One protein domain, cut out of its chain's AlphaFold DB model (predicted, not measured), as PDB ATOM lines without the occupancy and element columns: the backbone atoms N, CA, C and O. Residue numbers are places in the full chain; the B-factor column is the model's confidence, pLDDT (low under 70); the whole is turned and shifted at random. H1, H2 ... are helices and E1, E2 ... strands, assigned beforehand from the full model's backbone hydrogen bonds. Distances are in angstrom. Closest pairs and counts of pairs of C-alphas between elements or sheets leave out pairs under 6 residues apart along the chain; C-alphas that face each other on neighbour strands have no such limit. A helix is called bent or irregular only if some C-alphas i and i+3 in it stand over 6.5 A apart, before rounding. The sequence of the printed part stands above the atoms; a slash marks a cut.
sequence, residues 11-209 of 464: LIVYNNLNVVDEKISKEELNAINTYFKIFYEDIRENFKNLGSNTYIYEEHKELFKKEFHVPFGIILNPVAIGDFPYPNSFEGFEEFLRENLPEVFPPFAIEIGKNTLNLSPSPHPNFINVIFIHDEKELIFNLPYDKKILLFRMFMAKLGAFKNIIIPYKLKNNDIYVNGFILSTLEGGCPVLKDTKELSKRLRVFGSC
ATOM      1  N   LEU A  11     244.320 229.387 199.421       98.50
ATOM      2  CA  LEU A  11     243.242 230.284 199.006       98.50
ATOM      3  C   LEU A  11     242.679 231.015 200.225       98.50
ATOM      4  O   LEU A  11     242.268 230.376 201.192       98.50
ATOM      5  N   ILE A  12     242.609 232.339 200.170       98.31
ATOM      6  CA  ILE A  12     241.943 233.172 201.173       98.31
ATOM      7  C   ILE A  12     240.828 233.942 200.479       98.31
ATOM      8  O   ILE A  12     241.063 234.621 199.482       98.31
ATOM      9  N   VAL A  13     239.614 233.853 201.009       97.75
ATOM     10  CA  VAL A  13     238.454 234.584 200.498       97.75
ATOM     11  C   VAL A  13     238.020 235.603 201.542       97.75
ATOM     12  O   VAL A  13     237.606 235.240 202.647       97.75
ATOM     13  N   TYR A  14     238.095 236.885 201.186       97.19
ATOM     14  CA  TYR A  14     237.430 237.943 201.933       97.19
ATOM     15  C   TYR A  14     235.957 237.942 201.525       97.19
ATOM     16  O   TYR A  14     235.609 238.369 200.436       97.19
ATOM     17  N   ASN A  15     235.078 237.379 202.346       92.94
ATOM     18  CA  ASN A  15     233.690 237.117 201.955       92.94
ATOM     19  C   ASN A  15     232.717 238.278 202.228       92.94
ATOM     20  O   ASN A  15     231.506 238.084 202.127       92.94
ATOM     21  N   ASN A  16     233.233 239.474 202.531       95.38
ATOM     22  CA  ASN A  16     232.440 240.695 202.650       95.38
ATOM     23  C   ASN A  16     232.539 241.486 201.337       95.38
ATOM     24  O   ASN A  16     233.634 241.858 200.920       95.38
ATOM     25  N   LEU A  17     231.401 241.726 200.679       96.88
ATOM     26  CA  LEU A  17     231.343 242.484 199.428       96.88
ATOM     27  C   LEU A  17     231.675 243.959 199.668       96.88
ATOM     28  O   LEU A  17     230.959 244.642 200.401       96.88
ATOM     29  N   ASN A  18     232.718 244.460 199.008       97.62
ATOM     30  CA  ASN A  18     233.047 245.882 199.027       97.62
ATOM     31  C   ASN A  18     232.235 246.606 197.958       97.62
ATOM     32  O   ASN A  18     232.365 246.307 196.774       97.62
ATOM     33  N   VAL A  19     231.406 247.559 198.366       97.00
ATOM     34  CA  VAL A  19     230.560 248.341 197.460       97.00
ATOM     35  C   VAL A  19     231.198 249.707 197.269       97.00
ATOM     36  O   VAL A  19     231.395 250.428 198.243       97.00
ATOM     37  N   VAL A  20     231.559 250.038 196.030       94.38
ATOM     38  CA  VAL A  20     232.261 251.291 195.710       94.38
ATOM     39  C   VAL A  20     231.310 252.357 195.161       94.38
ATOM     40  O   VAL A  20     231.542 253.542 195.380       94.38
ATOM     41  N   ASP A  21     230.234 251.953 194.482       90.00
ATOM     42  CA  ASP A  21     229.174 252.866 194.041       90.00
ATOM     43  C   ASP A  21     227.926 252.686 194.918       90.00
ATOM     44  O   ASP A  21     227.349 251.603 194.994       90.00
ATOM     45  N   GLU A  22     227.495 253.757 195.581       85.19
ATOM     46  CA  GLU A  22     226.299 253.765 196.432       85.19
ATOM     47  C   GLU A  22     224.990 253.653 195.633       85.19
ATOM     48  O   GLU A  22     223.927 253.434 196.215       85.19
ATOM     49  N   LYS A  23     225.039 253.797 194.303       92.12
ATOM     50  CA  LYS A  23     223.859 253.711 193.428       92.12
ATOM     51  C   LYS A  23     223.388 252.282 193.165       92.12
ATOM     52  O   LYS A  23     222.287 252.114 192.643       92.12
ATOM     53  N   ILE A  24     224.190 251.271 193.504       94.69
ATOM     54  CA  ILE A  24     223.836 249.865 193.283       94.69
ATOM     55  C   ILE A  24     222.631 249.510 194.156       94.69
ATOM     56  O   ILE A  24     222.637 249.715 195.373       94.69
ATOM     57  N   SER A  25     221.582 248.971 193.535       95.00
ATOM     58  CA  SER A  25     220.351 248.633 194.254       95.00
ATOM     59  C   SER A  25     220.572 247.500 195.263       95.00
ATOM     60  O   SER A  25     221.460 246.657 195.117       95.00
ATOM     61  N   LYS A  26     219.738 247.431 196.306       95.69
ATOM     62  CA  LYS A  26     219.837 246.368 197.318       95.69
ATOM     63  C   LYS A  26     219.588 244.986 196.707       95.69
ATOM     64  O   LYS A  26     220.215 244.008 197.110       95.69
ATOM     65  N   GLU A  27     218.667 244.904 195.756       95.50
ATOM     66  CA  GLU A  27     218.319 243.693 195.018       95.50
ATOM     67  C   GLU A  27     219.521 243.181 194.217       95.50
ATOM     68  O   GLU A  27     219.880 242.011 194.321       95.50
ATOM     69  N   GLU A  28     220.196 244.074 193.500       96.69
ATOM     70  CA  GLU A  28     221.414 243.778 192.746       96.69
ATOM     71  C   GLU A  28     222.572 243.377 193.668       96.69
ATOM     72  O   GLU A  28     223.204 242.352 193.435       96.69
ATOM     73  N   LEU A  29     222.792 244.082 194.784       97.25
ATOM     74  CA  LEU A  29     223.793 243.689 195.786       97.25
ATOM     75  C   LEU A  29     223.530 242.292 196.367       97.25
ATOM     76  O   LEU A  29     224.471 241.530 196.612       97.25
ATOM     77  N   ASN A  30     222.267 241.923 196.592       96.75
ATOM     78  CA  ASN A  30     221.904 240.574 197.030       96.75
ATOM     79  C   ASN A  30     222.189 239.532 195.942       96.75
ATOM     80  O   ASN A  30     222.683 238.444 196.257       96.75
ATOM     81  N   ALA A  31     221.921 239.864 194.679       97.50
ATOM     82  CA  ALA A  31     222.233 239.008 193.543       97.50
ATOM     83  C   ALA A  31     223.754 238.806 193.398       97.50
ATOM     84  O   ALA A  31     224.205 237.666 193.274       97.50
ATOM     85  N   ILE A  32     224.558 239.873 193.541       97.88
ATOM     86  CA  ILE A  32     226.035 239.822 193.530       97.88
ATOM     87  C   ILE A  32     226.539 238.923 194.646       97.88
ATOM     88  O   ILE A  32     227.324 238.013 194.395       97.88
ATOM     89  N   ASN A  33     226.062 239.128 195.872       96.75
ATOM     90  CA  ASN A  33     226.462 238.302 197.007       96.75
ATOM     91  C   ASN A  33     226.094 236.824 196.821       96.75
ATOM     92  O   ASN A  33     226.868 235.944 197.199       96.75
ATOM     93  N   THR A  34     224.923 236.540 196.248       97.00
ATOM     94  CA  THR A  34     224.474 235.167 195.982       97.00
ATOM     95  C   THR A  34     225.346 234.504 194.920       97.00
ATOM     96  O   THR A  34     225.849 233.402 195.143       97.00
ATOM     97  N   TYR A  35     225.598 235.198 193.809       97.62
ATOM     98  CA  TYR A  35     226.481 234.709 192.755       97.62
ATOM     99  C   TYR A  35     227.913 234.518 193.263       97.62
ATOM    100  O   TYR A  35     228.510 233.470 193.035       97.62
ATOM    101  N   PHE A  36     228.462 235.497 193.991       97.06
ATOM    102  CA  PHE A  36     229.820 235.424 194.524       97.06
ATOM    103  C   PHE A  36     230.002 234.213 195.440       97.06
ATOM    104  O   PHE A  36     231.039 233.560 195.361       97.06
ATOM    105  N   LYS A  37     228.990 233.871 196.253       96.31
ATOM    106  CA  LYS A  37     229.011 232.658 197.081       96.31
ATOM    107  C   LYS A  37     229.194 231.391 196.258       96.31
ATOM    108  O   LYS A  37     230.079 230.603 196.561       96.31
ATOM    109  N   ILE A  38     228.403 231.230 195.201       96.69
ATOM    110  CA  ILE A  38     228.514 230.082 194.293       96.69
ATOM    111  C   ILE A  38     229.893 230.080 193.621       96.69
ATOM    112  O   ILE A  38     230.622 229.097 193.686       96.69
ATOM    113  N   PHE A  39     230.287 231.223 193.057       96.88
ATOM    114  CA  PHE A  39     231.558 231.405 192.365       96.88
ATOM    115  C   PHE A  39     232.772 231.034 193.228       96.88
ATOM    116  O   PHE A  39     233.664 230.323 192.763       96.88
ATOM    117  N   TYR A  40     232.842 231.512 194.475       95.50
ATOM    118  CA  TYR A  40     233.996 231.216 195.316       95.50
ATOM    119  C   TYR A  40     233.944 229.787 195.869       95.50
ATOM    120  O   TYR A  40     235.015 229.212 196.055       95.50
ATOM    121  N   GLU A  41     232.765 229.205 196.137       97.31
ATOM    122  CA  GLU A  41     232.667 227.798 196.560       97.31
ATOM    123  C   GLU A  41     233.186 226.868 195.457       97.31
ATOM    124  O   GLU A  41     234.018 226.012 195.747       97.31
ATOM    125  N   ASP A  42     232.845 227.118 194.189       97.44
ATOM    126  CA  ASP A  42     233.402 226.371 193.054       97.44
ATOM    127  C   ASP A  42     234.940 226.459 193.011       97.44
ATOM    128  O   ASP A  42     235.643 225.455 192.864       97.44
ATOM    129  N   ILE A  43     235.503 227.667 193.158       98.06
ATOM    130  CA  ILE A  43     236.963 227.858 193.196       98.06
ATOM    131  C   ILE A  43     237.570 227.140 194.407       98.06
ATOM    132  O   ILE A  43     238.594 226.463 194.294       98.06
ATOM    133  N   ARG A  44     236.941 227.263 195.575       97.38
ATOM    134  CA  ARG A  44     237.380 226.645 196.828       97.38
ATOM    135  C   ARG A  44     237.397 225.124 196.716       97.38
ATOM    136  O   ARG A  44     238.377 224.515 197.145       97.38
ATOM    137  N   GLU A  45     236.373 224.509 196.134       97.81
ATOM    138  CA  GLU A  45     236.331 223.068 195.883       97.81
ATOM    139  C   GLU A  45     237.453 222.635 194.941       97.81
ATOM    140  O   GLU A  45     238.185 221.696 195.256       97.81
ATOM    141  N   ASN A  46     237.679 223.365 193.844       96.94
ATOM    142  CA  ASN A  46     238.789 223.088 192.929       96.94
ATOM    143  C   ASN A  46     240.159 223.163 193.630       96.94
ATOM    144  O   ASN A  46     241.027 222.323 193.390       96.94
ATOM    145  N   PHE A  47     240.355 224.124 194.538       97.81
ATOM    146  CA  PHE A  47     241.573 224.223 195.344       97.81
ATOM    147  C   PHE A  47     241.708 223.068 196.348       97.81
ATOM    148  O   PHE A  47     242.781 222.466 196.442       97.81
ATOM    149  N   LYS A  48     240.635 222.722 197.070       97.00
ATOM    150  CA  LYS A  48     240.625 221.614 198.042       97.00
ATOM    151  C   LYS A  48     240.879 220.262 197.386       97.00
ATOM    152  O   LYS A  48     241.680 219.483 197.896       97.00
ATOM    153  N   ASN A  49     240.250 220.007 196.241       96.38
ATOM    154  CA  ASN A  49     240.410 218.768 195.474       96.38
ATOM    155  C   ASN A  49     241.861 218.554 195.010       96.38
ATOM    156  O   ASN A  49     242.278 217.421 194.785       96.38
ATOM    157  N   LEU A  50     242.640 219.635 194.917       94.81
ATOM    158  CA  LEU A  50     244.065 219.629 194.583       94.81
ATOM    159  C   LEU A  50     244.971 219.865 195.808       94.81
ATOM    160  O   LEU A  50     246.146 220.192 195.662       94.81
ATOM    161  N   GLY A  51     244.443 219.695 197.025       95.81
ATOM    162  CA  GLY A  51     245.221 219.668 198.266       95.81
ATOM    163  C   GLY A  51     245.645 221.030 198.821       95.81
ATOM    164  O   GLY A  51     246.551 221.077 199.652       95.81
ATOM    165  N   SER A  52     245.031 222.131 198.383       97.31
ATOM    166  CA  SER A  52     245.273 223.455 198.971       97.31
ATOM    167  C   SER A  52     244.478 223.682 200.253       97.31
ATOM    168  O   SER A  52     243.319 223.282 200.367       97.31
ATOM    169  N   ASN A  53     245.073 224.438 201.178       97.50
ATOM    170  CA  ASN A  53     244.337 225.034 202.289       97.50
ATOM    171  C   ASN A  53     243.451 226.174 201.777       97.50
ATOM    172  O   ASN A  53     243.862 226.951 200.913       97.50
ATOM    173  N   THR A  54     242.245 226.290 202.329       97.75
ATOM    174  CA  THR A  54     241.288 227.339 201.963       97.75
ATOM    175  C   THR A  54     240.715 227.985 203.217       97.75
ATOM    176  O   THR A  54     240.201 227.263 204.073       97.75
ATOM    177  N   TYR A  55     240.736 229.312 203.298       97.69
ATOM    178  CA  TYR A  55     240.233 230.073 204.437       97.69
ATOM    179  C   TYR A  55     239.205 231.106 203.986       97.69
ATOM    180  O   TYR A  55     239.427 231.846 203.029       97.69
ATOM    181  N   ILE A  56     238.093 231.177 204.709       96.88
ATOM    182  CA  ILE A  56     237.081 232.225 204.564       96.88
ATOM    183  C   ILE A  56     237.241 233.174 205.744       96.88
ATOM    184  O   ILE A  56     237.255 232.712 206.887       96.88
ATOM    185  N   TYR A  57     237.373 234.476 205.472       95.44
ATOM    186  CA  TYR A  57     237.682 235.484 206.488       95.44
ATOM    187  C   TYR A  57     236.749 235.413 207.699       95.44
ATOM    188  O   TYR A  57     237.232 235.228 208.812       95.44
ATOM    189  N   GLU A  58     235.431 235.499 207.494       92.69
ATOM    190  CA  GLU A  58     234.448 235.486 208.590       92.69
ATOM    191  C   GLU A  58     234.505 234.205 209.437       92.69
ATOM    192  O   GLU A  58     234.390 234.267 210.659       92.69
ATOM    193  N   GLU A  59     234.747 233.054 208.809       95.38
ATOM    194  CA  GLU A  59     234.838 231.757 209.492       95.38
ATOM    195  C   GLU A  59     236.156 231.586 210.266       95.38
ATOM    196  O   GLU A  59     236.228 230.805 211.213       95.38
ATOM    197  N   HIS A  60     237.203 232.315 209.873       95.75
ATOM    198  CA  HIS A  60     238.568 232.137 210.372       95.75
ATOM    199  C   HIS A  60     239.175 233.432 210.927       95.75
ATOM    200  O   HIS A  60     240.398 233.571 210.960       95.75
ATOM    201  N   LYS A  61     238.350 234.377 211.400       93.56
ATOM    202  CA  LYS A  61     238.790 235.690 211.914       93.56
ATOM    203  C   LYS A  61     239.941 235.608 212.916       93.56
ATOM    204  O   LYS A  61     240.837 236.446 212.897       93.56
ATOM    205  N   GLU A  62     239.938 234.586 213.769       94.62
ATOM    206  CA  GLU A  62     240.983 234.368 214.773       94.62
ATOM    207  C   GLU A  62     242.378 234.151 214.164       94.62
ATOM    208  O   GLU A  62     243.363 234.583 214.764       94.62
ATOM    209  N   LEU A  63     242.479 233.549 212.967       92.62
ATOM    210  CA  LEU A  63     243.758 233.360 212.267       92.62
ATOM    211  C   LEU A  63     244.391 234.699 211.868       92.62
ATOM    212  O   LEU A  63     245.609 234.841 211.930       92.62
ATOM    213  N   PHE A  64     243.565 235.688 211.519       93.88
ATOM    214  CA  PHE A  64     244.000 236.983 210.989       93.88
ATOM    215  C   PHE A  64     244.233 238.050 212.073       93.88
ATOM    216  O   PHE A  64     244.613 239.179 211.772       93.88
ATOM    217  N   LYS A  65     244.052 237.711 213.360       92.94
ATOM    218  CA  LYS A  65     244.382 238.615 214.485       92.94
ATOM    219  C   LYS A  65     245.883 238.852 214.650       92.94
ATOM    220  O   LYS A  65     246.287 239.795 215.327       92.94
ATOM    221  N   LYS A  66     246.709 237.979 214.079       93.12
ATOM    222  CA  LYS A  66     248.170 238.078 214.046       93.12
ATOM    223  C   LYS A  66     248.632 238.056 212.598       93.12
ATOM    224  O   LYS A  66     247.843 237.733 211.716       93.12
ATOM    225  N   GLU A  67     249.892 238.418 212.377       93.75
ATOM    226  CA  GLU A  67     250.483 238.372 211.045       93.75
ATOM    227  C   GLU A  67     250.319 236.963 210.464       93.75
ATOM    228  O   GLU A  67     250.729 235.972 211.076       93.75
ATOM    229  N   PHE A  68     249.684 236.885 209.298       94.12
ATOM    230  CA  PHE A  68     249.435 235.645 208.590       94.12
ATOM    231  C   PHE A  68     250.346 235.593 207.366       94.12
ATOM    232  O   PHE A  68     250.092 236.215 206.332       94.12
ATOM    233  N   HIS A  69     251.461 234.883 207.519       94.44
ATOM    234  CA  HIS A  69     252.460 234.751 206.470       94.44
ATOM    235  C   HIS A  69     252.014 233.731 205.420       94.44
ATOM    236  O   HIS A  69     251.838 232.549 205.722       94.44
ATOM    237  N   VAL A  70     251.849 234.193 204.181       92.62
ATOM    238  CA  VAL A  70     251.346 233.391 203.063       92.62
ATOM    239  C   VAL A  70     252.321 233.546 201.896       92.62
ATOM    240  O   VAL A  70     252.127 234.401 201.044       92.62
ATOM    241  N   PRO A  71     253.404 232.754 201.840       87.75
ATOM    242  CA  PRO A  71     254.389 232.883 200.766       87.75
ATOM    243  C   PRO A  71     253.849 232.389 199.416       87.75
ATOM    244  O   PRO A  71     254.267 232.875 198.371       87.75
ATOM    245  N   PHE A  72     252.910 231.437 199.447       94.88
ATOM    246  CA  PHE A  72     252.206 230.903 198.283       94.88
ATOM    247  C   PHE A  72     250.708 230.960 198.533       94.88
ATOM    248  O   PHE A  72     250.164 230.199 199.343       94.88
ATOM    249  N   GLY A  73     250.026 231.862 197.840       96.12
ATOM    250  CA  GLY A  73     248.593 231.991 197.997       96.12
ATOM    251  C   GLY A  73     247.923 232.935 197.021       96.12
ATOM    252  O   GLY A  73     248.571 233.682 196.287       96.12
ATOM    253  N   ILE A  74     246.600 232.862 197.037       97.94
ATOM    254  CA  ILE A  74     245.663 233.698 196.301       97.94
ATOM    255  C   ILE A  74     244.703 234.302 197.312       97.94
ATOM    256  O   ILE A  74     244.138 233.579 198.135       97.94
ATOM    257  N   ILE A  75     244.502 235.613 197.231       98.00
ATOM    258  CA  ILE A  75     243.541 236.324 198.066       98.00
ATOM    259  C   ILE A  75     242.488 236.934 197.160       98.00
ATOM    260  O   ILE A  75     242.814 237.760 196.311       98.00
ATOM    261  N   LEU A  76     241.239 236.507 197.327       98.44
ATOM    262  CA  LEU A  76     240.104 236.997 196.556       98.44
ATOM    263  C   LEU A  76     239.322 238.017 197.376       98.44
ATOM    264  O   LEU A  76     238.841 237.709 198.469       98.44
ATOM    265  N   ASN A  77     239.186 239.215 196.815       98.31
ATOM    266  CA  ASN A  77     238.455 240.327 197.399       98.31
ATOM    267  C   ASN A  77     237.292 240.750 196.481       98.31
ATOM    268  O   ASN A  77     237.559 241.328 195.428       98.31
ATOM    269  N   PRO A  78     236.023 240.478 196.817       98.38
ATOM    270  CA  PRO A  78     234.877 240.871 196.006       98.38
ATOM    271  C   PRO A  78     234.638 242.381 196.077       98.38
ATOM    272  O   PRO A  78     234.603 242.979 197.157       98.38
ATOM    273  N   VAL A  79     234.438 242.988 194.910       98.50
ATOM    274  CA  VAL A  79     234.201 244.423 194.744       98.50
ATOM    275  C   VAL A  79     233.040 244.629 193.774       98.50
ATOM    276  O   VAL A  79     233.084 244.118 192.662       98.50
ATOM    277  N   ALA A  80     232.023 245.392 194.162       98.12
ATOM    278  CA  ALA A  80     230.939 245.838 193.293       98.12
ATOM    279  C   ALA A  80     231.128 247.321 192.952       98.12
ATOM    280  O   ALA A  80     231.223 248.157 193.853       98.12
ATOM    281  N   ILE A  81     231.195 247.640 191.657       96.06
ATOM    282  CA  ILE A  81     231.497 249.002 191.175       96.06
ATOM    283  C   ILE A  81     230.360 249.662 190.379       96.06
ATOM    284  O   ILE A  81     230.528 250.793 189.941       96.06
ATOM    285  N   GLY A  82     229.219 248.984 190.225       94.56
ATOM    286  CA  GLY A  82     228.024 249.513 189.559       94.56
ATOM    287  C   GLY A  82     228.066 249.393 188.038       94.56
ATOM    288  O   GLY A  82     228.649 248.444 187.504       94.56
ATOM    289  N   ASP A  83     227.418 250.338 187.360       95.81
ATOM    290  CA  ASP A  83     227.314 250.394 185.900       95.81
ATOM    291  C   ASP A  83     228.664 250.666 185.232       95.81
ATOM    292  O   ASP A  83     229.401 251.581 185.611       95.81
ATOM    293  N   PHE A  84     228.966 249.934 184.158       95.69
ATOM    294  CA  PHE A  84     230.071 250.306 183.284       95.69
ATOM    295  C   PHE A  84     229.748 251.625 182.564       95.69
ATOM    296  O   PHE A  84     228.735 251.710 181.861       95.69
ATOM    297  N   PRO A  85     230.603 252.660 182.672       92.81
ATOM    298  CA  PRO A  85     230.375 253.897 181.945       92.81
ATOM    299  C   PRO A  85     230.569 253.649 180.441       92.81
ATOM    300  O   PRO A  85     231.659 253.311 179.984       92.81
ATOM    301  N   TYR A  86     229.505 253.823 179.653       91.31
ATOM    302  CA  TYR A  86     229.550 253.630 178.201       91.31
ATOM    303  C   TYR A  86     230.049 254.899 177.500       91.31
ATOM    304  O   TYR A  86     229.328 255.901 177.493       91.31
ATOM    305  N   PRO A  87     231.238 254.888 176.874       90.06
ATOM    306  CA  PRO A  87     231.694 256.036 176.107       90.06
ATOM    307  C   PRO A  87     230.888 256.174 174.805       90.06
ATOM    308  O   PRO A  87     230.525 255.183 174.170       90.06
ATOM    309  N   ASN A  88     230.663 257.412 174.355       87.75
ATOM    310  CA  ASN A  88     230.057 257.675 173.042       87.75
ATOM    311  C   ASN A  88     231.034 257.408 171.881       87.75
ATOM    312  O   ASN A  88     230.607 257.167 170.755       87.75
ATOM    313  N   SER A  89     232.343 257.471 172.146       91.81
ATOM    314  CA  SER A  89     233.417 257.172 171.195       91.81
ATOM    315  C   SER A  89     234.685 256.731 171.939       91.81
ATOM    316  O   SER A  89     234.810 256.980 173.135       91.81
ATOM    317  N   PHE A  90     235.645 256.116 171.247       92.56
ATOM    318  CA  PHE A  90     236.946 255.777 171.846       92.56
ATOM    319  C   PHE A  90     237.975 256.917 171.799       92.56
ATOM    320  O   PHE A  90     239.092 256.754 172.302       92.56
ATOM    321  N   GLU A  91     237.623 258.061 171.216       92.94
ATOM    322  CA  GLU A  91     238.433 259.272 171.308       92.94
ATOM    323  C   GLU A  91     238.350 259.823 172.740       92.94
ATOM    324  O   GLU A  91     237.267 259.906 173.318       92.94
ATOM    325  N   GLY A  92     239.501 260.119 173.354       91.44
ATOM    326  CA  GLY A  92     239.557 260.540 174.761       91.44
ATOM    327  C   GLY A  92     239.184 259.447 175.775       91.44
ATOM    328  O   GLY A  92     238.862 259.762 176.919       91.44
ATOM    329  N   PHE A  93     239.224 258.162 175.392       94.38
ATOM    330  CA  PHE A  93     238.792 257.055 176.259       94.38
ATOM    331  C   PHE A  93     239.532 256.991 177.606       94.38
ATOM    332  O   PHE A  93     238.915 256.667 178.617       94.38
ATOM    333  N   GLU A  94     240.826 257.330 177.643       93.69
ATOM    334  CA  GLU A  94     241.602 257.402 178.892       93.69
ATOM    335  C   GLU A  94     241.014 258.424 179.868       93.69
ATOM    336  O   GLU A  94     240.684 258.085 181.001       93.69
ATOM    337  N   GLU A  95     240.818 259.662 179.418       94.69
ATOM    338  CA  GLU A  95     240.252 260.725 180.246       94.69
ATOM    339  C   GLU A  95     238.824 260.384 180.685       94.69
ATOM    340  O   GLU A  95     238.484 260.526 181.859       94.69
ATOM    341  N   PHE A  96     238.015 259.834 179.775       95.94
ATOM    342  CA  PHE A  96     236.670 259.366 180.093       95.94
ATOM    343  C   PHE A  96     236.673 258.335 181.229       95.94
ATOM    344  O   PHE A  96     235.947 258.503 182.210       95.94
ATOM    345  N   LEU A  97     237.493 257.284 181.138       95.50
ATOM    346  CA  LEU A  97     237.576 256.281 182.197       95.50
ATOM    347  C   LEU A  97     238.145 256.865 183.494       95.50
ATOM    348  O   LEU A  97     237.657 256.541 184.576       95.50
ATOM    349  N   ARG A  98     239.142 257.754 183.408       94.88
ATOM    350  CA  ARG A  98     239.734 258.400 184.584       94.88
ATOM    351  C   ARG A  98     238.686 259.167 185.389       94.88
ATOM    352  O   ARG A  98     238.698 259.073 186.615       94.88
ATOM    353  N   GLU A  99     237.781 259.877 184.719       94.81
ATOM    354  CA  GLU A  99     236.737 260.671 185.374       94.81
ATOM    355  C   GLU A  99     235.540 259.846 185.860       94.81
ATOM    356  O   GLU A  99     234.921 260.224 186.854       94.81
ATOM    357  N   ASN A 100     235.206 258.744 185.180       94.88
ATOM    358  CA  ASN A 100     233.966 258.000 185.435       94.88
ATOM    359  C   ASN A 100     234.155 256.698 186.227       94.88
ATOM    360  O   ASN A 100     233.188 256.210 186.805       94.88
ATOM    361  N   LEU A 101     235.361 256.123 186.275       95.38
ATOM    362  CA  LEU A 101     235.617 254.941 187.100       95.38
ATOM    363  C   LEU A 101     235.878 255.330 188.559       95.38
ATOM    364  O   LEU A 101     236.679 256.244 188.812       95.38
ATOM    365  N   PRO A 102     235.284 254.601 189.519       94.56
ATOM    366  CA  PRO A 102     235.420 254.923 190.928       94.56
ATOM    367  C   PRO A 102     236.836 254.652 191.449       94.56
ATOM    368  O   PRO A 102     237.563 253.819 190.911       94.56
ATOM    369  N   GLU A 103     237.214 255.347 192.522       95.00
ATOM    370  CA  GLU A 103     238.519 255.223 193.182       95.00
ATOM    371  C   GLU A 103     238.347 254.941 194.666       95.00
ATOM    372  O   GLU A 103     237.460 255.503 195.308       95.00
ATOM    373  N   VAL A 104     239.231 254.115 195.221       94.94
ATOM    374  CA  VAL A 104     239.215 253.746 196.636       94.94
ATOM    375  C   VAL A 104     240.512 254.208 197.291       94.94
ATOM    376  O   VAL A 104     241.609 253.976 196.782       94.94
ATOM    377  N   PHE A 105     240.389 254.888 198.430       93.56
ATOM    378  CA  PHE A 105     241.527 255.303 199.239       93.56
ATOM    379  C   PHE A 105     241.229 255.080 200.731       93.56
ATOM    380  O   PHE A 105     240.304 255.716 201.241       93.56
ATOM    381  N   PRO A 106     242.038 254.280 201.451       92.69
ATOM    382  CA  PRO A 106     243.230 253.569 200.973       92.69
ATOM    383  C   PRO A 106     242.911 252.411 199.995       92.69
ATOM    384  O   PRO A 106     241.799 251.907 199.983       92.69
ATOM    385  N   PRO A 107     243.870 251.973 199.155       94.38
ATOM    386  CA  PRO A 107     243.651 250.871 198.214       94.38
ATOM    387  C   PRO A 107     243.371 249.533 198.928       94.38
ATOM    388  O   PRO A 107     243.948 249.268 199.988       94.38
ATOM    389  N   PHE A 108     242.568 248.642 198.330       96.50
ATOM    390  CA  PHE A 108     242.092 247.416 198.995       96.50
ATOM    391  C   PHE A 108     243.199 246.441 199.410       96.50
ATOM    392  O   PHE A 108     243.118 245.862 200.493       96.50
ATOM    393  N   ALA A 109     244.272 246.283 198.627       94.81
ATOM    394  CA  ALA A 109     245.409 245.454 199.042       94.81
ATOM    395  C   ALA A 109     246.053 245.933 200.360       94.81
ATOM    396  O   ALA A 109     246.661 245.138 201.079       94.81
ATOM    397  N   ILE A 110     245.900 247.216 200.704       94.88
ATOM    398  CA  ILE A 110     246.338 247.776 201.983       94.88
ATOM    399  C   ILE A 110     245.225 247.673 203.023       94.88
ATOM    400  O   ILE A 110     245.441 247.095 204.084       94.88
ATOM    401  N   GLU A 111     244.032 248.193 202.743       96.31
ATOM    402  CA  GLU A 111     242.951 248.215 203.736       96.31
ATOM    403  C   GLU A 111     242.504 246.811 204.159       96.31
ATOM    404  O   GLU A 111     242.394 246.491 205.344       96.31
ATOM    405  N   ILE A 112     242.313 245.932 203.185       96.75
ATOM    406  CA  ILE A 112     241.842 244.574 203.419       96.75
ATOM    407  C   ILE A 112     243.041 243.654 203.604       96.75
ATOM    408  O   ILE A 112     243.144 242.985 204.628       96.75
ATOM    409  N   GLY A 113     243.982 243.653 202.658       95.31
ATOM    410  CA  GLY A 113     245.126 242.741 202.700       95.31
ATOM    411  C   GLY A 113     246.016 242.950 203.928       95.31
ATOM    412  O   GLY A 113     246.256 242.012 204.687       95.31
ATOM    413  N   LYS A 114     246.473 244.185 204.161       94.00
ATOM    414  CA  LYS A 114     247.342 244.505 205.302       94.00
ATOM    415  C   LYS A 114     246.561 244.683 206.598       94.00
ATOM    416  O   LYS A 114     246.894 244.051 207.590       94.00
ATOM    417  N   ASN A 115     245.558 245.558 206.622       94.69
ATOM    418  CA  ASN A 115     244.989 245.996 207.900       94.69
ATOM    419  C   ASN A 115     243.916 245.036 208.436       94.69
ATOM    420  O   ASN A 115     243.769 244.922 209.649       94.69
ATOM    421  N   THR A 116     243.188 244.339 207.556       96.06
ATOM    422  CA  THR A 116     242.091 243.439 207.963       96.06
ATOM    423  C   THR A 116     242.527 241.976 208.036       96.06
ATOM    424  O   THR A 116     242.196 241.279 208.993       96.06
ATOM    425  N   LEU A 117     243.269 241.507 207.031       96.38
ATOM    426  CA  LEU A 117     243.745 240.126 206.920       96.38
ATOM    427  C   LEU A 117     245.161 239.928 207.483       96.38
ATOM    428  O   LEU A 117     245.600 238.788 207.610       96.38
ATOM    429  N   ASN A 118     245.871 241.011 207.817       95.56
ATOM    430  CA  ASN A 118     247.217 240.978 208.394       95.56
ATOM    431  C   ASN A 118     248.211 240.130 207.578       95.56
ATOM    432  O   ASN A 118     249.007 239.369 208.128       95.56
ATOM    433  N   LEU A 119     248.121 240.221 206.247       94.56
ATOM    434  CA  LEU A 119     248.898 239.388 205.332       94.56
ATOM    435  C   LEU A 119     250.344 239.862 205.201       94.56
ATOM    436  O   LEU A 119     250.626 241.063 205.150       94.56
ATOM    437  N   SER A 120     251.237 238.889 205.040       91.19
ATOM    438  CA  SER A 120     252.659 239.097 204.775       91.19
ATOM    439  C   SER A 120     253.118 238.190 203.627       91.19
ATOM    440  O   SER A 120     252.882 236.978 203.710       91.19
ATOM    441  N   PRO A 121     253.763 238.724 202.566       89.19
ATOM    442  CA  PRO A 121     254.205 240.117 202.381       89.19
ATOM    443  C   PRO A 121     253.057 241.116 202.127       89.19
ATOM    444  O   PRO A 121     251.936 240.721 201.811       89.19
ATOM    445  N   SER A 122     253.341 242.420 202.264       86.00
ATOM    446  CA  SER A 122     252.352 243.503 202.131       86.00
ATOM    447  C   SER A 122     252.851 244.657 201.237       86.00
ATOM    448  O   SER A 122     253.881 245.250 201.563       86.00
ATOM    449  N   PRO A 123     252.118 245.034 200.165       89.44
ATOM    450  CA  PRO A 123     250.927 244.356 199.645       89.44
ATOM    451  C   PRO A 123     251.266 242.951 199.127       89.44
ATOM    452  O   PRO A 123     252.346 242.723 198.590       89.44
ATOM    453  N   HIS A 124     250.339 242.005 199.282       91.75
ATOM    454  CA  HIS A 124     250.544 240.649 198.779       91.75
ATOM    455  C   HIS A 124     250.441 240.639 197.236       91.75
ATOM    456  O   HIS A 124     249.443 241.139 196.705       91.75
ATOM    457  N   PRO A 125     251.398 240.050 196.490       89.81
ATOM    458  CA  PRO A 125     251.459 240.145 195.019       89.81
ATOM    459  C   PRO A 125     250.295 239.447 194.295       89.81
ATOM    460  O   PRO A 125     249.967 239.758 193.146       89.81
ATOM    461  N   ASN A 126     249.644 238.512 194.988       94.00
ATOM    462  CA  ASN A 126     248.448 237.799 194.536       94.00
ATOM    463  C   ASN A 126     247.190 238.176 195.340       94.00
ATOM    464  O   ASN A 126     246.311 237.342 195.557       94.00
ATOM    465  N   PHE A 127     247.120 239.421 195.821       96.19
ATOM    466  CA  PHE A 127     245.852 240.031 196.210       96.19
ATOM    467  C   PHE A 127     245.084 240.419 194.942       96.19
ATOM    468  O   PHE A 127     245.591 241.193 194.128       96.19
ATOM    469  N   ILE A 128     243.892 239.851 194.758       97.62
ATOM    470  CA  ILE A 128     243.107 239.943 193.526       97.62
ATOM    471  C   ILE A 128     241.728 240.501 193.850       97.62
ATOM    472  O   ILE A 128     240.970 239.904 194.618       97.62
ATOM    473  N   ASN A 129     241.370 241.614 193.208       98.25
ATOM    474  CA  ASN A 129     239.993 242.088 193.248       98.25
ATOM    475  C   ASN A 129     239.136 241.264 192.277       98.25
ATOM    476  O   ASN A 129     239.478 241.124 191.102       98.25
ATOM    477  N   VAL A 130     238.020 240.732 192.768       98.56
ATOM    478  CA  VAL A 130     236.948 240.118 191.980       98.56
ATOM    479  C   VAL A 130     235.898 241.196 191.735       98.56
ATOM    480  O   VAL A 130     235.079 241.484 192.602       98.56
ATOM    481  N   ILE A 131     235.985 241.847 190.581       98.62
ATOM    482  CA  ILE A 131     235.239 243.054 190.237       98.62
ATOM    483  C   ILE A 131     233.945 242.670 189.526       98.62
ATOM    484  O   ILE A 131     233.968 242.223 188.381       98.62
ATOM    485  N   PHE A 132     232.822 242.902 190.188       98.56
ATOM    486  CA  PHE A 132     231.484 242.837 189.623       98.56
ATOM    487  C   PHE A 132     231.119 244.190 189.021       98.56
ATOM    488  O   PHE A 132     231.081 245.203 189.726       98.56
ATOM    489  N   ILE A 133     230.834 244.192 187.719       97.94
ATOM    490  CA  ILE A 133     230.457 245.392 186.970       97.94
ATOM    491  C   ILE A 133     229.264 245.112 186.055       97.94
ATOM    492  O   ILE A 133     229.276 244.139 185.297       97.94
ATOM    493  N   HIS A 134     228.224 245.945 186.133       97.56
ATOM    494  CA  HIS A 134     227.038 245.797 185.290       97.56
ATOM    495  C   HIS A 134     227.365 246.287 183.876       97.56
ATOM    496  O   HIS A 134     227.675 247.455 183.649       97.56
ATOM    497  N   ASP A 135     227.324 245.371 182.912       97.19
ATOM    498  CA  ASP A 135     227.623 245.614 181.501       97.19
ATOM    499  C   ASP A 135     226.528 245.008 180.609       97.19
ATOM    500  O   ASP A 135     226.689 243.971 179.959       97.19
ATOM    501  N   GLU A 136     225.376 245.677 180.576       94.94
ATOM    502  CA  GLU A 136     224.217 245.293 179.766       94.94
ATOM    503  C   GLU A 136     224.549 245.109 178.273       94.94
ATOM    504  O   GLU A 136     223.972 244.247 177.600       94.94
ATOM    505  N   LYS A 137     225.503 245.885 177.743       94.19
ATOM    506  CA  LYS A 137     225.879 245.849 176.319       94.19
ATOM    507  C   LYS A 137     227.036 244.898 176.006       94.19
ATOM    508  O   LYS A 137     227.411 244.801 174.841       94.19
ATOM    509  N   GLU A 138     227.588 244.206 177.004       93.69
ATOM    510  CA  GLU A 138     228.787 243.359 176.868       93.69
ATOM    511  C   GLU A 138     229.975 244.113 176.252       93.69
ATOM    512  O   GLU A 138     230.785 243.546 175.512       93.69
ATOM    513  N   LEU A 139     230.074 245.419 176.508       95.00
ATOM    514  CA  LEU A 139     231.109 246.247 175.912       95.00
ATOM    515  C   LEU A 139     232.498 245.822 176.397       95.00
ATOM    516  O   LEU A 139     233.418 245.772 175.587       95.00
ATOM    517  N   ILE A 140     232.663 245.444 177.666       96.38
ATOM    518  CA  ILE A 140     233.966 245.109 178.260       96.38
ATOM    519  C   ILE A 140     234.603 243.902 177.559       96.38
ATOM    520  O   ILE A 140     235.793 243.928 177.234       96.38
ATOM    521  N   PHE A 141     233.814 242.865 177.254       94.69
ATOM    522  CA  PHE A 141     234.294 241.708 176.489       94.69
ATOM    523  C   PHE A 141     234.679 242.069 175.053       94.69
ATOM    524  O   PHE A 141     235.583 241.450 174.492       94.69
ATOM    525  N   ASN A 142     234.037 243.082 174.477       93.88
ATOM    526  CA  ASN A 142     234.189 243.470 173.077       93.88
ATOM    527  C   ASN A 142     235.120 244.674 172.860       93.88
ATOM    528  O   ASN A 142     235.362 245.060 171.718       93.88
ATOM    529  N   LEU A 143     235.677 245.252 173.930       94.75
ATOM    530  CA  LEU A 143     236.644 246.342 173.826       94.75
ATOM    531  C   LEU A 143     237.861 245.921 172.974       94.75
ATOM    532  O   LEU A 143     238.351 244.787 173.116       94.75
ATOM    533  N   PRO A 144     238.401 246.833 172.140       92.75
ATOM    534  CA  PRO A 144     239.707 246.647 171.517       92.75
ATOM    535  C   PRO A 144     240.789 246.371 172.571       92.75
ATOM    536  O   PRO A 144     240.687 246.829 173.711       92.75
ATOM    537  N   TYR A 145     241.823 245.610 172.205       90.19
ATOM    538  CA  TYR A 145     242.831 245.130 173.157       90.19
ATOM    539  C   TYR A 145     243.523 246.273 173.921       90.19
ATOM    540  O   TYR A 145     243.595 246.228 175.145       90.19
ATOM    541  N   ASP A 146     243.936 247.345 173.240       88.44
ATOM    542  CA  ASP A 146     244.535 248.531 173.872       88.44
ATOM    543  C   ASP A 146     243.599 249.180 174.905       88.44
ATOM    544  O   ASP A 146     244.027 249.551 176.000       88.44
ATOM    545  N   LYS A 147     242.301 249.250 174.591       93.31
ATOM    546  CA  LYS A 147     241.273 249.796 175.485       93.31
ATOM    547  C   LYS A 147     241.020 248.889 176.689       93.31
ATOM    548  O   LYS A 147     240.833 249.400 177.792       93.31
ATOM    549  N   LYS A 148     241.069 247.563 176.510       93.25
ATOM    550  CA  LYS A 148     241.002 246.589 177.611       93.25
ATOM    551  C   LYS A 148     242.169 246.750 178.572       93.25
ATOM    552  O   LYS A 148     241.943 246.890 179.770       93.25
ATOM    553  N   ILE A 149     243.401 246.778 178.057       90.88
ATOM    554  CA  ILE A 149     244.593 246.904 178.906       90.88
ATOM    555  C   ILE A 149     244.539 248.198 179.716       90.88
ATOM    556  O   ILE A 149     244.786 248.175 180.922       90.88
ATOM    557  N   LEU A 150     244.137 249.308 179.092       92.31
ATOM    558  CA  LEU A 150     243.966 250.578 179.792       92.31
ATOM    559  C   LEU A 150     242.907 250.496 180.904       92.31
ATOM    560  O   LEU A 150     243.193 250.872 182.041       92.31
ATOM    561  N   LEU A 151     241.718 249.964 180.601       95.31
ATOM    562  CA  LEU A 151     240.648 249.766 181.584       95.31
ATOM    563  C   LEU A 151     241.127 248.927 182.778       95.31
ATOM    564  O   LEU A 151     240.884 249.275 183.932       95.31
ATOM    565  N   PHE A 152     241.842 247.835 182.519       93.75
ATOM    566  CA  PHE A 152     242.278 246.919 183.571       93.75
ATOM    567  C   PHE A 152     243.397 247.511 184.426       93.75
ATOM    568  O   PHE A 152     243.361 247.369 185.649       93.75
ATOM    569  N   ARG A 153     244.330 248.259 183.821       92.62
ATOM    570  CA  ARG A 153     245.327 249.054 184.555       92.62
ATOM    571  C   ARG A 153     244.670 250.111 185.436       92.62
ATOM    572  O   ARG A 153     245.099 250.300 186.574       92.62
ATOM    573  N   MET A 154     243.602 250.751 184.961       94.81
ATOM    574  CA  MET A 154     242.827 251.675 185.788       94.81
ATOM    575  C   MET A 154     242.157 250.968 186.960       94.81
ATOM    576  O   MET A 154     242.241 251.481 188.066       94.81
ATOM    577  N   PHE A 155     241.575 249.778 186.789       95.75
ATOM    578  CA  PHE A 155     241.062 249.020 187.937       95.75
ATOM    579  C   PHE A 155     242.156 248.653 188.944       95.75
ATOM    580  O   PHE A 155     241.950 248.806 190.147       95.75
ATOM    581  N   MET A 156     243.332 248.224 188.475       93.44
ATOM    582  CA  MET A 156     244.483 247.931 189.340       93.44
ATOM    583  C   MET A 156     244.895 249.149 190.170       93.44
ATOM    584  O   MET A 156     245.036 249.043 191.390       93.44
ATOM    585  N   ALA A 157     245.036 250.310 189.526       92.75
ATOM    586  CA  ALA A 157     245.429 251.550 190.186       92.75
ATOM    587  C   ALA A 157     244.325 252.092 191.110       92.75
ATOM    588  O   ALA A 157     244.583 252.391 192.273       92.75
ATOM    589  N   LYS A 158     243.087 252.186 190.619       94.88
ATOM    590  CA  LYS A 158     241.966 252.816 191.327       94.88
ATOM    591  C   LYS A 158     241.434 251.987 192.499       94.88
ATOM    592  O   LYS A 158     240.988 252.573 193.481       94.88
ATOM    593  N   LEU A 159     241.472 250.654 192.410       95.19
ATOM    594  CA  LEU A 159     240.980 249.751 193.465       95.19
ATOM    595  C   LEU A 159     242.111 249.164 194.323       95.19
ATOM    596  O   LEU A 159     241.876 248.732 195.449       95.19
ATOM    597  N   GLY A 160     243.348 249.146 193.816       91.25
ATOM    598  CA  GLY A 160     244.519 248.706 194.568       91.25
ATOM    599  C   GLY A 160     244.743 247.203 194.574       91.25
ATOM    600  O   GLY A 160     244.642 246.579 195.628       91.25
ATOM    601  N   ALA A 161     245.075 246.637 193.417       91.50
ATOM    602  CA  ALA A 161     245.552 245.262 193.261       91.50
ATOM    603  C   ALA A 161     246.440 245.155 192.013       91.50
ATOM    604  O   ALA A 161     246.289 245.939 191.085       91.50
ATOM    605  N   PHE A 162     247.341 244.171 191.957       87.31
ATOM    606  CA  PHE A 162     248.177 243.931 190.764       87.31
ATOM    607  C   PHE A 162     247.497 243.065 189.705       87.31
ATOM    608  O   PHE A 162     247.977 242.950 188.579       87.31
ATOM    609  N   LYS A 163     246.411 242.398 190.091       93.06
ATOM    610  CA  LYS A 163     245.645 241.479 189.260       93.06
ATOM    611  C   LYS A 163     244.172 241.653 189.597       93.06
ATOM    612  O   LYS A 163     243.831 241.860 190.761       93.06
ATOM    613  N   ASN A 164     243.304 241.525 188.601       97.00
ATOM    614  CA  ASN A 164     241.859 241.521 188.826       97.00
ATOM    615  C   ASN A 164     241.212 240.348 188.100       97.00
ATOM    616  O   ASN A 164     241.610 240.016 186.985       97.00
ATOM    617  N   ILE A 165     240.171 239.784 188.699       98.38
ATOM    618  CA  ILE A 165     239.166 238.998 187.989       98.38
ATOM    619  C   ILE A 165     238.002 239.941 187.740       98.38
ATOM    620  O   ILE A 165     237.422 240.457 188.687       98.38
ATOM    621  N   ILE A 166     237.663 240.183 186.485       98.50
ATOM    622  CA  ILE A 166     236.549 241.054 186.122       98.50
ATOM    623  C   ILE A 166     235.398 240.163 185.691       98.50
ATOM    624  O   ILE A 166     235.569 239.265 184.862       98.50
ATOM    625  N   ILE A 167     234.237 240.424 186.275       98.25
ATOM    626  CA  ILE A 167     232.987 239.713 186.055       98.25
ATOM    627  C   ILE A 167     231.975 240.735 185.528       98.25
ATOM    628  O   ILE A 167     231.211 241.308 186.314       98.25
ATOM    629  N   PRO A 168     231.984 241.019 184.209       98.06
ATOM    630  CA  PRO A 168     230.908 241.764 183.579       98.06
ATOM    631  C   PRO A 168     229.634 240.933 183.660       98.06
ATOM    632  O   PRO A 168     229.633 239.756 183.280       98.06
ATOM    633  N   TYR A 169     228.558 241.531 184.152       97.94
ATOM    634  CA  TYR A 169     227.291 240.835 184.305       97.94
ATOM    635  C   TYR A 169     226.109 241.624 183.768       97.94
ATOM    636  O   TYR A 169     226.180 242.833 183.567       97.94
ATOM    637  N   LYS A 170     225.002 240.908 183.564       97.25
ATOM    638  CA  LYS A 170     223.676 241.467 183.290       97.25
ATOM    639  C   LYS A 170     222.723 241.087 184.403       97.25
ATOM    640  O   LYS A 170     222.807 239.973 184.923       97.25
ATOM    641  N   LEU A 171     221.789 241.975 184.707       95.06
ATOM    642  CA  LEU A 171     220.732 241.710 185.671       95.06
ATOM    643  C   LEU A 171     219.450 241.332 184.923       95.06
ATOM    644  O   LEU A 171     218.933 242.116 184.130       95.06
ATOM    645  N   LYS A 172     218.910 240.132 185.163       93.69
ATOM    646  CA  LYS A 172     217.572 239.760 184.670       93.69
ATOM    647  C   LYS A 172     216.803 239.070 185.779       93.69
ATOM    648  O   LYS A 172     217.315 238.141 186.386       93.69
ATOM    649  N   ASN A 173     215.571 239.505 186.032       90.50
ATOM    650  CA  ASN A 173     214.713 238.941 187.082       90.50
ATOM    651  C   ASN A 173     215.391 238.871 188.470       90.50
ATOM    652  O   ASN A 173     215.166 237.920 189.207       90.50
ATOM    653  N   ASN A 174     216.203 239.876 188.819       88.62
ATOM    654  CA  ASN A 174     217.018 239.930 190.044       88.62
ATOM    655  C   ASN A 174     218.115 238.855 190.158       88.62
ATOM    656  O   ASN A 174     218.680 238.689 191.235       88.62
ATOM    657  N   ASP A 175     218.456 238.181 189.060       93.44
ATOM    658  CA  ASP A 175     219.579 237.252 188.974       93.44
ATOM    659  C   ASP A 175     220.697 237.806 188.088       93.44
ATOM    660  O   ASP A 175     220.470 238.566 187.136       93.44
ATOM    661  N   ILE A 176     221.923 237.392 188.404       96.12
ATOM    662  CA  ILE A 176     223.133 237.748 187.667       96.12
ATOM    663  C   ILE A 176     223.399 236.725 186.573       96.12
ATOM    664  O   ILE A 176     223.525 235.528 186.827       96.12
ATOM    665  N   TYR A 177     223.584 237.234 185.360       96.31
ATOM    666  CA  TYR A 177     224.014 236.464 184.202       96.31
ATOM    667  C   TYR A 177     225.432 236.871 183.816       96.31
ATOM    668  O   TYR A 177     225.691 238.040 183.526       96.31
ATOM    669  N   VAL A 178     226.336 235.892 183.794       96.06
ATOM    670  CA  VAL A 178     227.761 236.064 183.486       96.06
ATOM    671  C   VAL A 178     228.112 235.227 182.261       96.06
ATOM    672  O   VAL A 178     227.827 234.033 182.226       96.06
ATOM    673  N   ASN A 179     228.757 235.843 181.270       93.69
ATOM    674  CA  ASN A 179     229.206 235.153 180.049       93.69
ATOM    675  C   ASN A 179     230.645 234.618 180.141       93.69
ATOM    676  O   ASN A 179     231.090 233.875 179.265       93.69
ATOM    677  N   GLY A 180     231.382 235.013 181.176       95.69
ATOM    678  CA  GLY A 180     232.746 234.583 181.439       95.69
ATOM    679  C   GLY A 180     233.449 235.486 182.446       95.69
ATOM    680  O   GLY A 180     232.859 236.407 183.010       95.69
ATOM    681  N   PHE A 181     234.733 235.230 182.639       96.44
ATOM    682  CA  PHE A 181     235.610 235.943 183.559       96.44
ATOM    683  C   PHE A 181     236.799 236.484 182.781       96.44
ATOM    684  O   PHE A 181     237.347 235.783 181.932       96.44
ATOM    685  N   ILE A 182     237.236 237.702 183.079       97.44
ATOM    686  CA  ILE A 182     238.467 238.250 182.507       97.44
ATOM    687  C   ILE A 182     239.511 238.286 183.612       97.44
ATOM    688  O   ILE A 182     239.381 239.053 184.564       97.44
ATOM    689  N   LEU A 183     240.544 237.455 183.500       96.38
ATOM    690  CA  LEU A 183     241.673 237.488 184.425       96.38
ATOM    691  C   LEU A 183     242.709 238.464 183.879       96.38
ATOM    692  O   LEU A 183     243.311 238.194 182.850       96.38
ATOM    693  N   SER A 184     242.898 239.597 184.546       94.25
ATOM    694  CA  SER A 184     243.769 240.677 184.081       94.25
ATOM    695  C   SER A 184     245.062 240.787 184.892       94.25
ATOM    696  O   SER A 184     245.027 240.706 186.125       94.25
ATOM    697  N   THR A 185     246.187 241.012 184.208       90.31
ATOM    698  CA  THR A 185     247.500 241.321 184.803       90.31
ATOM    699  C   THR A 185     248.041 242.654 184.290       90.31
ATOM    700  O   THR A 185     247.571 243.202 183.289       90.31
ATOM    701  N   LEU A 186     249.026 243.198 185.001       82.69
ATOM    702  CA  LEU A 186     249.616 244.498 184.703       82.69
ATOM    703  C   LEU A 186     250.309 244.537 183.333       82.69
ATOM    704  O   LEU A 186     250.303 245.556 182.637       82.69
ATOM    705  N   GLU A 187     250.876 243.404 182.944       78.31
ATOM    706  CA  GLU A 187     251.682 243.212 181.748       78.31
ATOM    707  C   GLU A 187     250.849 242.985 180.479       78.31
ATOM    708  O   GLU A 187     251.409 242.781 179.408       78.31
ATOM    709  N   GLY A 188     249.518 243.039 180.579       82.12
ATOM    710  CA  GLY A 188     248.619 242.921 179.433       82.12
ATOM    711  C   GLY A 188     247.932 241.563 179.293       82.12
ATOM    712  O   GLY A 188     247.131 241.384 178.380       82.12
ATOM    713  N   GLY A 189     248.172 240.615 180.203       87.31
ATOM    714  CA  GLY A 189     247.395 239.380 180.234       87.31
ATOM    715  C   GLY A 189     245.926 239.700 180.494       87.31
ATOM    716  O   GLY A 189     245.610 240.350 181.486       87.31
ATOM    717  N   CYS A 190     245.029 239.275 179.607       93.19
ATOM    718  CA  CYS A 190     243.581 239.410 179.761       93.19
ATOM    719  C   CYS A 190     242.763 238.254 179.139       93.19
ATOM    720  O   CYS A 190     241.814 238.505 178.384       93.19
ATOM    721  N   PRO A 191     243.102 236.981 179.408       94.25
ATOM    722  CA  PRO A 191     242.331 235.838 178.930       94.25
ATOM    723  C   PRO A 191     240.868 235.891 179.389       94.25
ATOM    724  O   PRO A 191     240.566 236.210 180.544       94.25
ATOM    725  N   VAL A 192     239.966 235.534 178.471       95.12
ATOM    726  CA  VAL A 192     238.534 235.361 178.741       95.12
ATOM    727  C   VAL A 192     238.265 233.888 179.031       95.12
ATOM    728  O   VAL A 192     238.468 233.029 178.177       95.12
ATOM    729  N   LEU A 193     237.794 233.604 180.238       95.56
ATOM    730  CA  LEU A 193     237.595 232.261 180.773       95.56
ATOM    731  C   LEU A 193     236.100 231.979 180.894       95.56
ATOM    732  O   LEU A 193     235.342 232.849 181.315       95.56
ATOM    733  N   LYS A 194     235.666 230.771 180.532       94.19
ATOM    734  CA  LYS A 194     234.237 230.405 180.528       94.19
ATOM    735  C   LYS A 194     233.790 229.645 181.771       94.19
ATOM    736  O   LYS A 194     232.596 229.593 182.041       94.19
ATOM    737  N   ASP A 195     234.725 229.065 182.515       94.31
ATOM    738  CA  ASP A 195     234.422 228.254 183.687       94.31
ATOM    739  C   ASP A 195     235.406 228.505 184.837       94.31
ATOM    740  O   ASP A 195     236.513 229.029 184.670       94.31
ATOM    741  N   THR A 196     234.962 228.147 186.040       96.44
ATOM    742  CA  THR A 196     235.697 228.335 187.292       96.44
ATOM    743  C   THR A 196     236.842 227.340 187.456       96.44
ATOM    744  O   THR A 196     237.747 227.594 188.253       96.44
ATOM    745  N   LYS A 197     236.863 226.235 186.699       95.81
ATOM    746  CA  LYS A 197     237.914 225.212 186.766       95.81
ATOM    747  C   LYS A 197     239.199 225.717 186.117       95.81
ATOM    748  O   LYS A 197     240.257 225.659 186.742       95.81
ATOM    749  N   GLU A 198     239.104 226.265 184.912       95.06
ATOM    750  CA  GLU A 198     240.241 226.881 184.225       95.06
ATOM    751  C   GLU A 198     240.721 228.140 184.958       95.06
ATOM    752  O   GLU A 198     241.922 228.336 185.154       95.06
ATOM    753  N   LEU A 199     239.791 228.959 185.469       97.06
ATOM    754  CA  LEU A 199     240.148 230.083 186.335       97.06
ATOM    755  C   LEU A 199     240.904 229.603 187.579       97.06
ATOM    756  O   LEU A 199     241.950 230.157 187.911       97.06
ATOM    757  N   SER A 200     240.437 228.536 188.229       97.50
ATOM    758  CA  SER A 200     241.126 227.953 189.382       97.50
ATOM    759  C   SER A 200     242.526 227.462 189.023       97.50
ATOM    760  O   SER A 200     243.454 227.747 189.776       97.50
ATOM    761  N   LYS A 201     242.720 226.797 187.872       95.75
ATOM    762  CA  LYS A 201     244.054 226.387 187.390       95.75
ATOM    763  C   LYS A 201     244.989 227.596 187.293       95.75
ATOM    764  O   LYS A 201     246.075 227.570 187.866       95.75
ATOM    765  N   ARG A 202     244.550 228.693 186.672       95.56
ATOM    766  CA  ARG A 202     245.357 229.923 186.525       95.56
ATOM    767  C   ARG A 202     245.664 230.611 187.844       95.56
ATOM    768  O   ARG A 202     246.787 231.052 188.070       95.56
ATOM    769  N   LEU A 203     244.687 230.664 188.742       97.25
ATOM    770  CA  LEU A 203     244.901 231.178 190.090       97.25
ATOM    771  C   LEU A 203     245.915 230.320 190.850       97.25
ATOM    772  O   LEU A 203     246.780 230.862 191.530       97.25
ATOM    773  N   ARG A 204     245.881 228.993 190.698       97.12
ATOM    774  CA  ARG A 204     246.895 228.115 191.294       97.12
ATOM    775  C   ARG A 204     248.284 228.349 190.713       97.12
ATOM    776  O   ARG A 204     249.242 228.347 191.481       97.12
ATOM    777  N   VAL A 205     248.395 228.587 189.406       96.06
ATOM    778  CA  VAL A 205     249.668 228.961 188.770       96.06
ATOM    779  C   VAL A 205     250.219 230.225 189.431       96.06
ATOM    780  O   VAL A 205     251.307 230.183 190.001       96.06
ATOM    781  N   PHE A 206     249.440 231.311 189.482       95.25
ATOM    782  CA  PHE A 206     249.871 232.556 190.132       95.25
ATOM    783  C   PHE A 206     250.208 232.378 191.611       95.25
ATOM    784  O   PHE A 206     251.233 232.875 192.074       95.25
ATOM    785  N   GLY A 207     249.375 231.646 192.351       96.31
ATOM    786  CA  GLY A 207     249.578 231.401 193.774       96.31
ATOM    787  C   GLY A 207     250.815 230.562 194.085       96.31
ATOM    788  O   GLY A 207     251.325 230.650 195.198       96.31
ATOM    789  N   SER A 208     251.284 229.750 193.133       96.50
ATOM    790  CA  SER A 208     252.448 228.869 193.304       96.50
ATOM    791  C   SER A 208     253.773 229.520 192.904       96.50
ATOM    792  O   SER A 208     254.837 228.989 193.225       96.50
ATOM    793  N   CYS A 209     253.715 230.660 192.219       93.69
ATOM    794  CA  CYS A 209     254.893 231.399 191.792       93.69
ATOM    795  C   CYS A 209     255.513 232.167 192.957       93.69
ATOM    796  O   CYS A 209     254.806 232.712 193.808       93.69
TER     797      CYS A 209
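AT A GLANCE: This is residues 11 to 209 of the 464 residues of an uncharacterized protein of Dictyoglomus sp. NZ13-RE01 (UniProt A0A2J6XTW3). A strongly twisted sheet of seven strands, with E3 and E4 at its core, curls round the long helix H1, while H4 and H6 cover the face of the sheet opposite to H7. H7 packs on H1, H3 packs on H6 away from the sheet, and H2 lies far out beyond the short strands E1 and E2. The printed part has 199 residues, with seven named helices and seven named strands in the order E1, H1, E2, H2, E3, H3, H4, E4, H5, H6, E5, E6, E7, H7, of the mixed class. The sheet is branched and mixed: E1 to E5 pair in parallel, and E6 and E7 pair with E5 antiparallel. The whole is compact, with a radius of gyration of the C-alphas of 16.2 A and spans of 48 by 34 by 30 A.

HOW THE PARTS SIT: E1, residues 11 to 13, has E2, residues 54 to 56, on one side, with N 13 and O 55 at 2.9 A. On the other side is E3, residues 73 to 83, with N 12 and O 74 at 2.8 A. E4, residues 127 to 134, is parallel to E3, with N 130 and O 77 at 2.8 A. E5, residues 163 to 172, is parallel to E4, with N 131 and O 165 at 2.8 A. E6, residues 175 to 178, forms a hairpin with E5, with N 170 and O 177 at 2.9 A. E7, residues 181 to 185, is antiparallel to E5, with N 166 and O 182 at 2.8 A. E6 and E7 are on one side of E5, E4 on the other. H1, residues 26 to 49, is on the sheet; its closest C-alphas to E6 are Ala 31 and Asp 175, 5.6 A. With residues 39 to 47 alone it touches H7, residues 196 to 208, at a steep tilt of 65 degrees, the same way; the closest C-alphas are Ile 43 and Ser 200, 5.6 A. H6, residues 145 to 160, has a height over the sheet of 9.2 A and runs across the strands, at 76 degrees to E5 on the local plane. H4, residues 108 to 116, is on the same face as H6, at a height over the sheet of 10.1 A; the two touch only at their ends, C-alphas Phe 108 and Gly 160 being closest, 5.2 A. H3, residues 93 to 100, touches H6 at a shallow tilt of 30 degrees, C-alphas Leu 97 and Leu 151 being closest, 7.2 A. H5, residues 139 to 142, only grazes the sheet with residues 139 to 141. H2, residues 58 to 65, is close but not clearly touching H4, with C-alphas Phe 64 and Thr 116 at 7.4 A. H1, H3, H6 and H7 have every O i to N i+4 pair within hydrogen-bond range; H4 has 4 of 5, H2 has 1 of 4 and 3 of 5 O i to N i+3 pairs, and H5 is too short for an O i to N i+4 pair. E1, H1, E2 is a strand-helix-strand unit, two parallel neighbour strands with a helix between, and so are E3, H3 H4, E4 and E4, H5 H6, E5; each crossover is right-handed.

IN THESE COORDINATES: E1 begins at C-alpha 11, (243.242, 230.284, 199.006). H1 is 34.5 A long, E3 30.6 A, E5 28.5 A, E4 22.5 A, H6 21.8 A and H7 17.8 A. H2 is irregular, with C-alphas 59 and 62 at 8.5 A. H7 ends at C-alpha 208, (252.448, 228.869, 193.304).

THE WHOLE: The C-alphas farthest apart, Glu 62 and Glu 91, are 50.2 A from each other. The printed part has no cut, and its one long link is E1 to H1, 12 residues. The mean pLDDT of the printed part is 94.7, and no printed residue is under 70.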